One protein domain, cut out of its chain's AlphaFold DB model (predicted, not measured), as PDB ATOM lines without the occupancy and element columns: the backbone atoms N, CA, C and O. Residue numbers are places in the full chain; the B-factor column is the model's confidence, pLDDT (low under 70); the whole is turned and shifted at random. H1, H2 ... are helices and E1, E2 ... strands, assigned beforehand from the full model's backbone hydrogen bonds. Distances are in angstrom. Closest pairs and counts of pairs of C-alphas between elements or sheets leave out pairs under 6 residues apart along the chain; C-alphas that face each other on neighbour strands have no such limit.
ATOM      1  N   ARG A  98     127.541 128.982 108.700       95.62
ATOM      2  CA  ARG A  98     126.496 128.860 107.675       95.62
ATOM      3  C   ARG A  98     127.060 128.300 106.375       95.62
ATOM      4  O   ARG A  98     128.260 128.388 106.123       95.62
ATOM      5  N   ALA A  99     126.164 127.812 105.529       96.12
ATOM      6  CA  ALA A  99     126.408 127.618 104.109       96.12
ATOM      7  C   ALA A  99     125.599 128.670 103.340       96.12
ATOM      8  O   ALA A  99     124.470 128.987 103.720       96.12
ATOM      9  N   LYS A 100     126.191 129.256 102.302       95.50
ATOM     10  CA  LYS A 100     125.515 130.143 101.357       95.50
ATOM     11  C   LYS A 100     125.519 129.453 100.001       95.50
ATOM     12  O   LYS A 100     126.568 128.992  99.563       95.50
ATOM     13  N   PHE A 101     124.350 129.376  99.392       94.06
ATOM     14  CA  PHE A 101     124.141 128.755  98.095       94.06
ATOM     15  C   PHE A 101     123.766 129.878  97.138       94.06
ATOM     16  O   PHE A 101     122.709 130.486  97.294       94.06
ATOM     17  N   ASP A 102     124.684 130.206  96.241       90.38
ATOM     18  CA  ASP A 102     124.490 131.175  95.166       90.38
ATOM     19  C   ASP A 102     124.476 130.412  93.825       90.38
ATOM     20  O   ASP A 102     124.735 129.206  93.792       90.38
ATOM     21  N   ASP A 103     124.154 131.082  92.717       86.06
ATOM     22  CA  ASP A 103     124.068 130.444  91.395       86.06
ATOM     23  C   ASP A 103     125.392 129.772  91.005       86.06
ATOM     24  O   ASP A 103     126.359 130.434  90.635       86.06
ATOM     25  N   GLY A 104     125.425 128.438  91.079       86.94
ATOM     26  CA  GLY A 104     126.605 127.637  90.750       86.94
ATOM     27  C   GLY A 104     127.694 127.599  91.827       86.94
ATOM     28  O   GLY A 104     128.697 126.924  91.616       86.94
ATOM     29  N   GLU A 105     127.501 128.236  92.986       92.75
ATOM     30  CA  GLU A 105     128.508 128.308  94.049       92.75
ATOM     31  C   GLU A 105     127.956 127.888  95.416       92.75
ATOM     32  O   GLU A 105     126.900 128.329  95.879       92.75
ATOM     33  N   VAL A 106     128.740 127.084  96.128       95.38
ATOM     34  CA  VAL A 106     128.500 126.674  97.508       95.38
ATOM     35  C   VAL A 106     129.600 127.254  98.385       95.38
ATOM     36  O   VAL A 106     130.742 126.808  98.364       95.38
ATOM     37  N   ASN A 107     129.246 128.233  99.207       96.56
ATOM     38  CA  ASN A 107     130.163 128.930 100.098       96.56
ATOM     39  C   ASN A 107     129.954 128.474 101.550       96.56
ATOM     40  O   ASN A 107     128.946 128.791 102.184       96.56
ATOM     41  N   ILE A 108     130.922 127.750 102.105       97.44
ATOM     42  CA  ILE A 108     130.915 127.252 103.484       97.44
ATOM     43  C   ILE A 108     131.682 128.219 104.381       97.44
ATOM     44  O   ILE A 108     132.822 128.562 104.089       97.44
ATOM     45  N   PHE A 109     131.073 128.651 105.485       97.31
ATOM     46  CA  PHE A 109     131.651 129.620 106.417       97.31
ATOM     47  C   PHE A 109     131.995 128.951 107.745       97.31
ATOM     48  O   PHE A 109     131.103 128.497 108.469       97.31
ATOM     49  N   ILE A 110     133.286 128.926 108.076       96.88
ATOM     50  CA  ILE A 110     133.828 128.323 109.294       96.88
ATOM     51  C   ILE A 110     134.562 129.400 110.092       96.88
ATOM     52  O   ILE A 110     135.448 130.086 109.580       96.88
ATOM     53  N   SER A 111     134.193 129.531 111.362       95.88
ATOM     54  CA  SER A 111     134.850 130.414 112.317       95.88
ATOM     55  C   SER A 111     135.830 129.627 113.185       95.88
ATOM     56  O   SER A 111     135.508 128.531 113.645       95.88
ATOM     57  N   ILE A 112     137.017 130.184 113.408       95.06
ATOM     58  CA  ILE A 112     138.072 129.620 114.257       95.06
ATOM     59  C   ILE A 112     138.386 130.580 115.407       95.06
ATOM     60  O   ILE A 112     138.266 131.791 115.233       95.06
ATOM     61  N   PRO A 113     138.813 130.085 116.580       93.62
ATOM     62  CA  PRO A 113     139.014 130.938 117.753       93.62
ATOM     63  C   PRO A 113     140.202 131.899 117.609       93.62
ATOM     64  O   PRO A 113     140.225 132.949 118.239       93.62
ATOM     65  N   GLN A 114     141.205 131.533 116.808       93.94
ATOM     66  CA  GLN A 114     142.423 132.316 116.621       93.94
ATOM     67  C   GLN A 114     143.011 132.094 115.232       93.94
ATOM     68  O   GLN A 114     142.827 131.034 114.633       93.94
ATOM     69  N   LYS A 115     143.757 133.085 114.735       91.62
ATOM     70  CA  LYS A 115     144.452 132.981 113.449       91.62
ATOM     71  C   LYS A 115     145.514 131.882 113.522       91.62
ATOM     72  O   LYS A 115     146.284 131.813 114.477       91.62
ATOM     73  N   LEU A 116     145.565 131.043 112.494       91.25
ATOM     74  CA  LEU A 116     146.598 130.022 112.369       91.25
ATOM     75  C   LEU A 116     147.950 130.675 112.052       91.25
ATOM     76  O   LEU A 116     148.022 131.618 111.265       91.25
ATOM     77  N   SER A 117     149.021 130.177 112.678       92.00
ATOM     78  CA  SER A 117     150.387 130.689 112.497       92.00
ATOM     79  C   SER A 117     150.997 130.145 111.202       92.00
ATOM     80  O   SER A 117     151.832 129.248 111.209       92.00
ATOM     81  N   MET A 118     150.487 130.629 110.073       92.62
ATOM     82  CA  MET A 118     150.901 130.230 108.729       92.62
ATOM     83  C   MET A 118     150.649 131.373 107.742       92.62
ATOM     84  O   MET A 118     149.826 132.260 107.994       92.62
ATOM     85  N   SER A 119     151.371 131.367 106.625       93.81
ATOM     86  CA  SER A 119     151.140 132.305 105.525       93.81
ATOM     87  C   SER A 119     149.807 132.029 104.823       93.81
ATOM     88  O   SER A 119     149.212 130.962 104.964       93.81
ATOM     89  N   GLU A 120     149.328 132.982 104.024       90.88
ATOM     90  CA  GLU A 120     148.053 132.834 103.305       90.88
ATOM     91  C   GLU A 120     148.059 131.653 102.328       90.88
ATOM     92  O   GLU A 120     147.066 130.938 102.230       90.88
ATOM     93  N   LYS A 121     149.190 131.404 101.655       92.94
ATOM     94  CA  LYS A 121     149.343 130.276 100.721       92.94
ATOM     95  C   LYS A 121     149.340 128.930 101.438       92.94
ATOM     96  O   LYS A 121     148.717 127.981 100.972       92.94
ATOM     97  N   GLU A 122     150.028 128.846 102.574       94.75
ATOM     98  CA  GLU A 122     150.023 127.642 103.410       94.75
ATOM     99  C   GLU A 122     148.630 127.383 103.978       94.75
ATOM    100  O   GLU A 122     148.180 126.240 103.995       94.75
ATOM    101  N   LEU A 123     147.917 128.441 104.370       94.25
ATOM    102  CA  LEU A 123     146.546 128.347 104.846       94.25
ATOM    103  C   LEU A 123     145.586 127.874 103.753       94.25
ATOM    104  O   LEU A 123     144.762 127.000 104.004       94.25
ATOM    105  N   GLU A 124     145.706 128.399 102.537       95.25
ATOM    106  CA  GLU A 124     144.924 127.931 101.389       95.25
ATOM    107  C   GLU A 124     145.174 126.438 101.125       95.25
ATOM    108  O   GLU A 124     144.231 125.659 100.967       95.25
ATOM    109  N   GLY A 125     146.445 126.020 101.151       95.62
ATOM    110  CA  GLY A 125     146.829 124.614 101.067       95.62
ATOM    111  C   GLY A 125     146.212 123.784 102.193       95.62
ATOM    112  O   GLY A 125     145.618 122.741 101.932       95.62
ATOM    113  N   TYR A 126     146.278 124.260 103.434       95.56
ATOM    114  CA  TYR A 126     145.683 123.588 104.584       95.56
ATOM    115  C   TYR A 126     144.168 123.405 104.422       95.56
ATOM    116  O   TYR A 126     143.667 122.298 104.632       95.56
ATOM    117  N   ILE A 127     143.446 124.451 104.001       95.50
ATOM    118  CA  ILE A 127     142.000 124.398 103.747       95.50
ATOM    119  C   ILE A 127     141.698 123.327 102.691       95.50
ATOM    120  O   ILE A 127     140.846 122.467 102.921       95.50
ATOM    121  N   LYS A 128     142.439 123.333 101.574       95.62
ATOM    122  CA  LYS A 128     142.269 122.368 100.477       95.62
ATOM    123  C   LYS A 128     142.456 120.918 100.915       95.62
ATOM    124  O   LYS A 128     141.679 120.064 100.514       95.62
ATOM    125  N   HIS A 129     143.465 120.638 101.732       93.50
ATOM    126  CA  HIS A 129     143.800 119.262 102.107       93.50
ATOM    127  C   HIS A 129     143.024 118.755 103.325       93.50
ATOM    128  O   HIS A 129     142.783 117.556 103.429       93.50
ATOM    129  N   SER A 130     142.649 119.645 104.247       92.75
ATOM    130  CA  SER A 130     142.100 119.245 105.552       92.75
ATOM    131  C   SER A 130     140.601 119.483 105.683       92.75
ATOM    132  O   SER A 130     139.943 118.777 106.442       92.75
ATOM    133  N   LEU A 131     140.057 120.497 104.999       94.69
ATOM    134  CA  LEU A 131     138.662 120.918 105.177       94.69
ATOM    135  C   LEU A 131     137.778 120.552 103.983       94.69
ATOM    136  O   LEU A 131     136.570 120.374 104.156       94.69
ATOM    137  N   CYS A 132     138.350 120.438 102.782       96.25
ATOM    138  CA  CYS A 132     137.594 119.981 101.624       96.25
ATOM    139  C   CYS A 132     137.136 118.524 101.802       96.25
ATOM    140  O   CYS A 132     137.882 117.701 102.338       96.25
ATOM    141  N   PRO A 133     135.921 118.170 101.343       96.06
ATOM    142  CA  PRO A 133     135.485 116.783 101.343       96.06
ATOM    143  C   PRO A 133     136.434 115.908 100.508       96.06
ATOM    144  O   PRO A 133     136.871 116.336  99.438       96.06
ATOM    145  N   PRO A 134     136.724 114.668 100.934       94.38
ATOM    146  CA  PRO A 134     137.521 113.755 100.123       94.38
ATOM    147  C   PRO A 134     136.794 113.438  98.811       94.38
ATOM    148  O   PRO A 134     135.564 113.466  98.758       94.38
ATOM    149  N   MET A 135     137.535 113.105  97.750       92.75
ATOM    150  CA  MET A 135     136.986 112.914  96.393       92.75
ATOM    151  C   MET A 135     135.865 111.864  96.308       92.75
ATOM    152  O   MET A 135     134.975 111.968  95.473       92.75
ATOM    153  N   ASN A 136     135.872 110.868  97.193       92.94
ATOM    154  CA  ASN A 136     134.860 109.812  97.279       92.94
ATOM    155  C   ASN A 136     133.672 110.156  98.202       92.94
ATOM    156  O   ASN A 136     132.825 109.299  98.467       92.94
ATOM    157  N   SER A 137     133.610 111.376  98.741       95.31
ATOM    158  CA  SER A 137     132.542 111.784  99.649       95.31
ATOM    159  C   SER A 137     131.204 111.886  98.924       95.31
ATOM    160  O   SER A 137     131.088 112.508  97.871       95.31
ATOM    161  N   ARG A 138     130.147 111.351  99.544       94.50
ATOM    162  CA  ARG A 138     128.778 111.439  99.009       94.50
ATOM    163  C   ARG A 138     128.262 112.876  98.921       94.50
ATOM    164  O   ARG A 138     127.365 113.124  98.128       94.50
ATOM    165  N   VAL A 139     128.834 113.809  99.688       95.19
ATOM    166  CA  VAL A 139     128.432 115.224  99.646       95.19
ATOM    167  C   VAL A 139     128.643 115.840  98.260       95.19
ATOM    168  O   VAL A 139     127.908 116.745  97.890       95.19
ATOM    169  N   TRP A 140     129.575 115.311  97.456       95.44
ATOM    170  CA  TRP A 140     129.783 115.764  96.078       95.44
ATOM    171  C   TRP A 140     128.577 115.514  95.171       95.44
ATOM    172  O   TRP A 140     128.361 116.277  94.235       95.44
ATOM    173  N   LEU A 141     127.761 114.498  95.463       93.50
ATOM    174  CA  LEU A 141     126.507 114.257  94.743       93.50
ATOM    175  C   LEU A 141     125.470 115.341  95.053       93.50
ATOM    176  O   LEU A 141     124.725 115.745  94.170       93.50
ATOM    177  N   ASP A 142     125.440 115.820  96.299       94.19
ATOM    178  CA  ASP A 142     124.531 116.891  96.711       94.19
ATOM    179  C   ASP A 142     125.033 118.270  96.232       94.19
ATOM    180  O   ASP A 142     124.223 119.138  95.921       94.19
ATOM    181  N   ILE A 143     126.354 118.474  96.134       93.12
ATOM    182  CA  ILE A 143     126.970 119.685  95.551       93.12
ATOM    183  C   ILE A 143     126.815 119.710  94.020       93.12
ATOM    184  O   ILE A 143     126.768 120.784  93.422       93.12
ATOM    185  N   ASN A 144     126.684 118.539  93.390       91.00
ATOM    186  CA  ASN A 144     126.537 118.376  91.947       91.00
ATOM    187  C   ASN A 144     127.671 119.088  91.180       91.00
ATOM    188  O   ASN A 144     128.832 118.889  91.518       91.00
ATOM    189  N   GLN A 145     127.366 119.912  90.174       90.88
ATOM    190  CA  GLN A 145     128.345 120.643  89.361       90.88
ATOM    191  C   GLN A 145     128.786 121.979  89.984       90.88
ATOM    192  O   GLN A 145     129.615 122.674  89.402       90.88
ATOM    193  N   SER A 146     128.252 122.362  91.149       92.19
ATOM    194  CA  SER A 146     128.554 123.658  91.759       92.19
ATOM    195  C   SER A 146     129.972 123.721  92.321       92.19
ATOM    196  O   SER A 146     130.522 122.738  92.827       92.19
ATOM    197  N   GLU A 147     130.571 124.903  92.271       94.31
ATOM    198  CA  GLU A 147     131.885 125.153  92.842       94.31
ATOM    199  C   GLU A 147     131.793 125.253  94.364       94.31
ATOM    200  O   GLU A 147     130.938 125.952  94.904       94.31
ATOM    201  N   LEU A 148     132.679 124.557  95.077       96.19
ATOM    202  CA  LEU A 148     132.702 124.566  96.536       96.19
ATOM    203  C   LEU A 148     133.835 125.458  97.042       96.19
ATOM    204  O   LEU A 148     135.007 125.191  96.778       96.19
ATOM    205  N   TYR A 149     133.485 126.447  97.855       96.88
ATOM    206  CA  TYR A 149     134.413 127.350  98.523       96.88
ATOM    207  C   TYR A 149     134.328 127.187 100.036       96.88
ATOM    208  O   TYR A 149     133.247 127.220 100.626       96.88
ATOM    209  N   ILE A 150     135.482 127.063 100.686       97.31
ATOM    210  CA  ILE A 150     135.580 127.059 102.145       97.31
ATOM    211  C   ILE A 150     136.199 128.373 102.594       97.31
ATOM    212  O   ILE A 150     137.343 128.668 102.267       97.31
ATOM    213  N   ASN A 151     135.435 129.141 103.366       97.06
ATOM    214  CA  ASN A 151     135.823 130.412 103.959       97.06
ATOM    215  C   ASN A 151     136.149 130.200 105.441       97.06
ATOM    216  O   ASN A 151     135.259 129.884 106.236       97.06
ATOM    217  N   LEU A 152     137.408 130.418 105.812       96.12
ATOM    218  CA  LEU A 152     137.914 130.287 107.174       96.12
ATOM    219  C   LEU A 152     138.258 131.664 107.750       96.12
ATOM    220  O   LEU A 152     139.038 132.415 107.165       96.12
ATOM    221  N   TYR A 153     137.692 132.011 108.903       95.50
ATOM    222  CA  TYR A 153     137.895 133.326 109.518       95.50
ATOM    223  C   TYR A 153     137.840 133.276 111.040       95.50
ATOM    224  O   TYR A 153     137.278 132.355 111.617       95.50
ATOM    225  N   VAL A 154     138.390 134.294 111.701       94.19
ATOM    226  CA  VAL A 154     138.249 134.460 113.156       94.19
ATOM    227  C   VAL A 154     136.931 135.184 113.444       94.19
ATOM    228  O   VAL A 154     135.922 134.545 113.744       94.19
ATOM    229  N   ASP A 155     136.900 136.497 113.197       89.44
ATOM    230  CA  ASP A 155     135.749 137.346 113.538       89.44
ATOM    231  C   ASP A 155     134.803 137.600 112.361       89.44
ATOM    232  O   ASP A 155     133.583 137.621 112.511       89.44
ATOM    233  N   SER A 156     135.361 137.828 111.166       92.06
ATOM    234  CA  SER A 156     134.592 138.277 110.004       92.06
ATOM    235  C   SER A 156     135.001 137.553 108.724       92.06
ATOM    236  O   SER A 156     136.190 137.562 108.393       92.06
ATOM    237  N   PRO A 157     134.034 137.054 107.929       90.31
ATOM    238  CA  PRO A 157     134.315 136.457 106.625       90.31
ATOM    239  C   PRO A 157     135.082 137.380 105.672       90.31
ATOM    240  O   PRO A 157     135.866 136.904 104.866       90.31
ATOM    241  N   ARG A 158     134.907 138.708 105.783       89.94
ATOM    242  CA  ARG A 158     135.585 139.691 104.912       89.94
ATOM    243  C   ARG A 158     137.100 139.748 105.112       89.94
ATOM    244  O   ARG A 158     137.802 140.256 104.251       89.94
ATOM    245  N   LYS A 159     137.578 139.298 106.273       87.88
ATOM    246  CA  LYS A 159     139.001 139.232 106.632       87.88
ATOM    247  C   LYS A 159     139.500 137.785 106.688       87.88
ATOM    248  O   LYS A 159     140.571 137.535 107.234       87.88
ATOM    249  N   GLY A 160     138.679 136.842 106.228       87.31
ATOM    250  CA  GLY A 160     139.011 135.430 106.187       87.31
ATOM    251  C   GLY A 160     139.855 135.075 104.976       87.31
ATOM    252  O   GLY A 160     139.942 135.829 104.009       87.31
ATOM    253  N   ASN A 161     140.424 133.883 105.029       93.44
ATOM    254  CA  ASN A 161     141.036 133.240 103.880       93.44
ATOM    255  C   ASN A 161     140.044 132.226 103.324       93.44
ATOM    256  O   ASN A 161     139.264 131.627 104.068       93.44
ATOM    257  N   PHE A 162     140.075 132.026 102.016       94.38
ATOM    258  CA  PHE A 162     139.211 131.062 101.362       94.38
ATOM    259  C   PHE A 162     140.005 130.207 100.393       94.38
ATOM    260  O   PHE A 162     141.058 130.616  99.904       94.38
ATOM    261  N   ALA A 163     139.493 129.014 100.125       96.69
ATOM    262  CA  ALA A 163     140.026 128.153  99.088       96.69
ATOM    263  C   ALA A 163     138.892 127.436  98.357       96.69
ATOM    264  O   ALA A 163     137.896 127.040  98.969       96.69
ATOM    265  N   GLN A 164     139.072 127.258  97.049       96.62
ATOM    266  CA  GLN A 164     138.203 126.428  96.227       96.62
ATOM    267  C   GLN A 164     138.603 124.959  96.382       96.62
ATOM    268  O   GLN A 164     139.782 124.605  96.269       96.62
ATOM    269  N   CYS A 165     137.615 124.108  96.634       96.19
ATOM    270  CA  CYS A 165     137.775 122.665  96.644       96.19
ATOM    271  C   CYS A 165     137.605 122.104  95.233       96.19
ATOM    272  O   CYS A 165     136.749 122.553  94.471       96.19
ATOM    273  N   GLN A 166     138.388 121.080  94.900       94.62
ATOM    274  CA  GLN A 166     138.266 120.401  93.617       94.62
ATOM    275  C   GLN A 166     137.023 119.507  93.623       94.62
ATOM    276  O   GLN A 166     136.995 118.480  94.299       94.62
TER     277      GLN A 166
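This is residues 98 to 166 of the 172 residues of an uncharacterized protein of Pseudoalteromonas citrea DSM 8771 (UniProt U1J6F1). A twisted sheet of four strands has one helix, H1, packed over one of its faces at the E4 edge and slantwise to the strands, while a short second helix, H2, lies off the sheet near the beginning of E2. The two inner strands, E2 and E3, run parallel, and each makes a hairpin with the edge strand on its outer side, E1 and E4. The printed part has 69 residues, with elements in the order E1, E2, H1, H2, E3, E4; the sheet's order is E1, E2, E3, E4, mixed, and the class is mixed, helices and strands. It is compact, with a radius of gyration of the C-alphas of 12.2 A, and spans 34 by 22 by 17 A, only just elongated.

E2, residues 105 to 111, and E3, residues 147 to 153, each measure 19.5 A from first to last C-alpha. E1, residues 98 to 102, begins at C-alpha 98 (126.496, 128.860, 107.675) and is 12.9 A long. E4, residues 161 to 165, is 13.2 A long and ends at C-alpha 165 (137.775, 122.665, 96.644). H1, residues 120 to 130, is 15.0 A long and begins at C-alpha 120 (148.053, 132.834, 103.305). H2 holds residues 139 to 143.

E2 and E3 are parallel at 19 degrees, with N 106 and O 147 2.8 A apart, within hydrogen-bond range. The hairpin E1 and E2 is antiparallel at 161 degrees, with N 100 and O 107 at 2.8 A. The hairpin E3 and E4 is antiparallel at 155 degrees, with N 152 and O 161 at 2.8 A. The sheet is twisted, its C-alphas lying up to 4.2 A off the best plane. H1 is on the sheet at a height of 7.1 A, over E4, in two layers, a helix on one face of a sheet. It runs slantwise to the strands, at 41 degrees to E4 on the local plane. The closest C-alphas of H1 and E4 are those of Glu 124 and Ala 163, 5.4 A apart. E2, H1 with H2, and E3 form a strand-helix-strand unit, two parallel neighbour strands with helices between them along the chain, and its crossover is right-handed. H2 is only just not on the sheet, with 4 pairs of C-alphas within 10 A. Its closest C-alphas to E2 are those of Ile 143 and Val 106, 7.4 A apart. H1 and H2 are apart. In H1 and H2 every O i to N i+4 pair is within hydrogen-bond range.

The two C-alphas farthest apart are those of Ser 117 and Leu 141, at 34.0 A. The printed part has no cut. The links E1 to E2 and H2 to E3 are tight, those from E2 to H1, H1 to H2 and E3 to E4 are short, and no link is long. The mean pLDDT of the printed part is 93.9, and no printed residue is under 70.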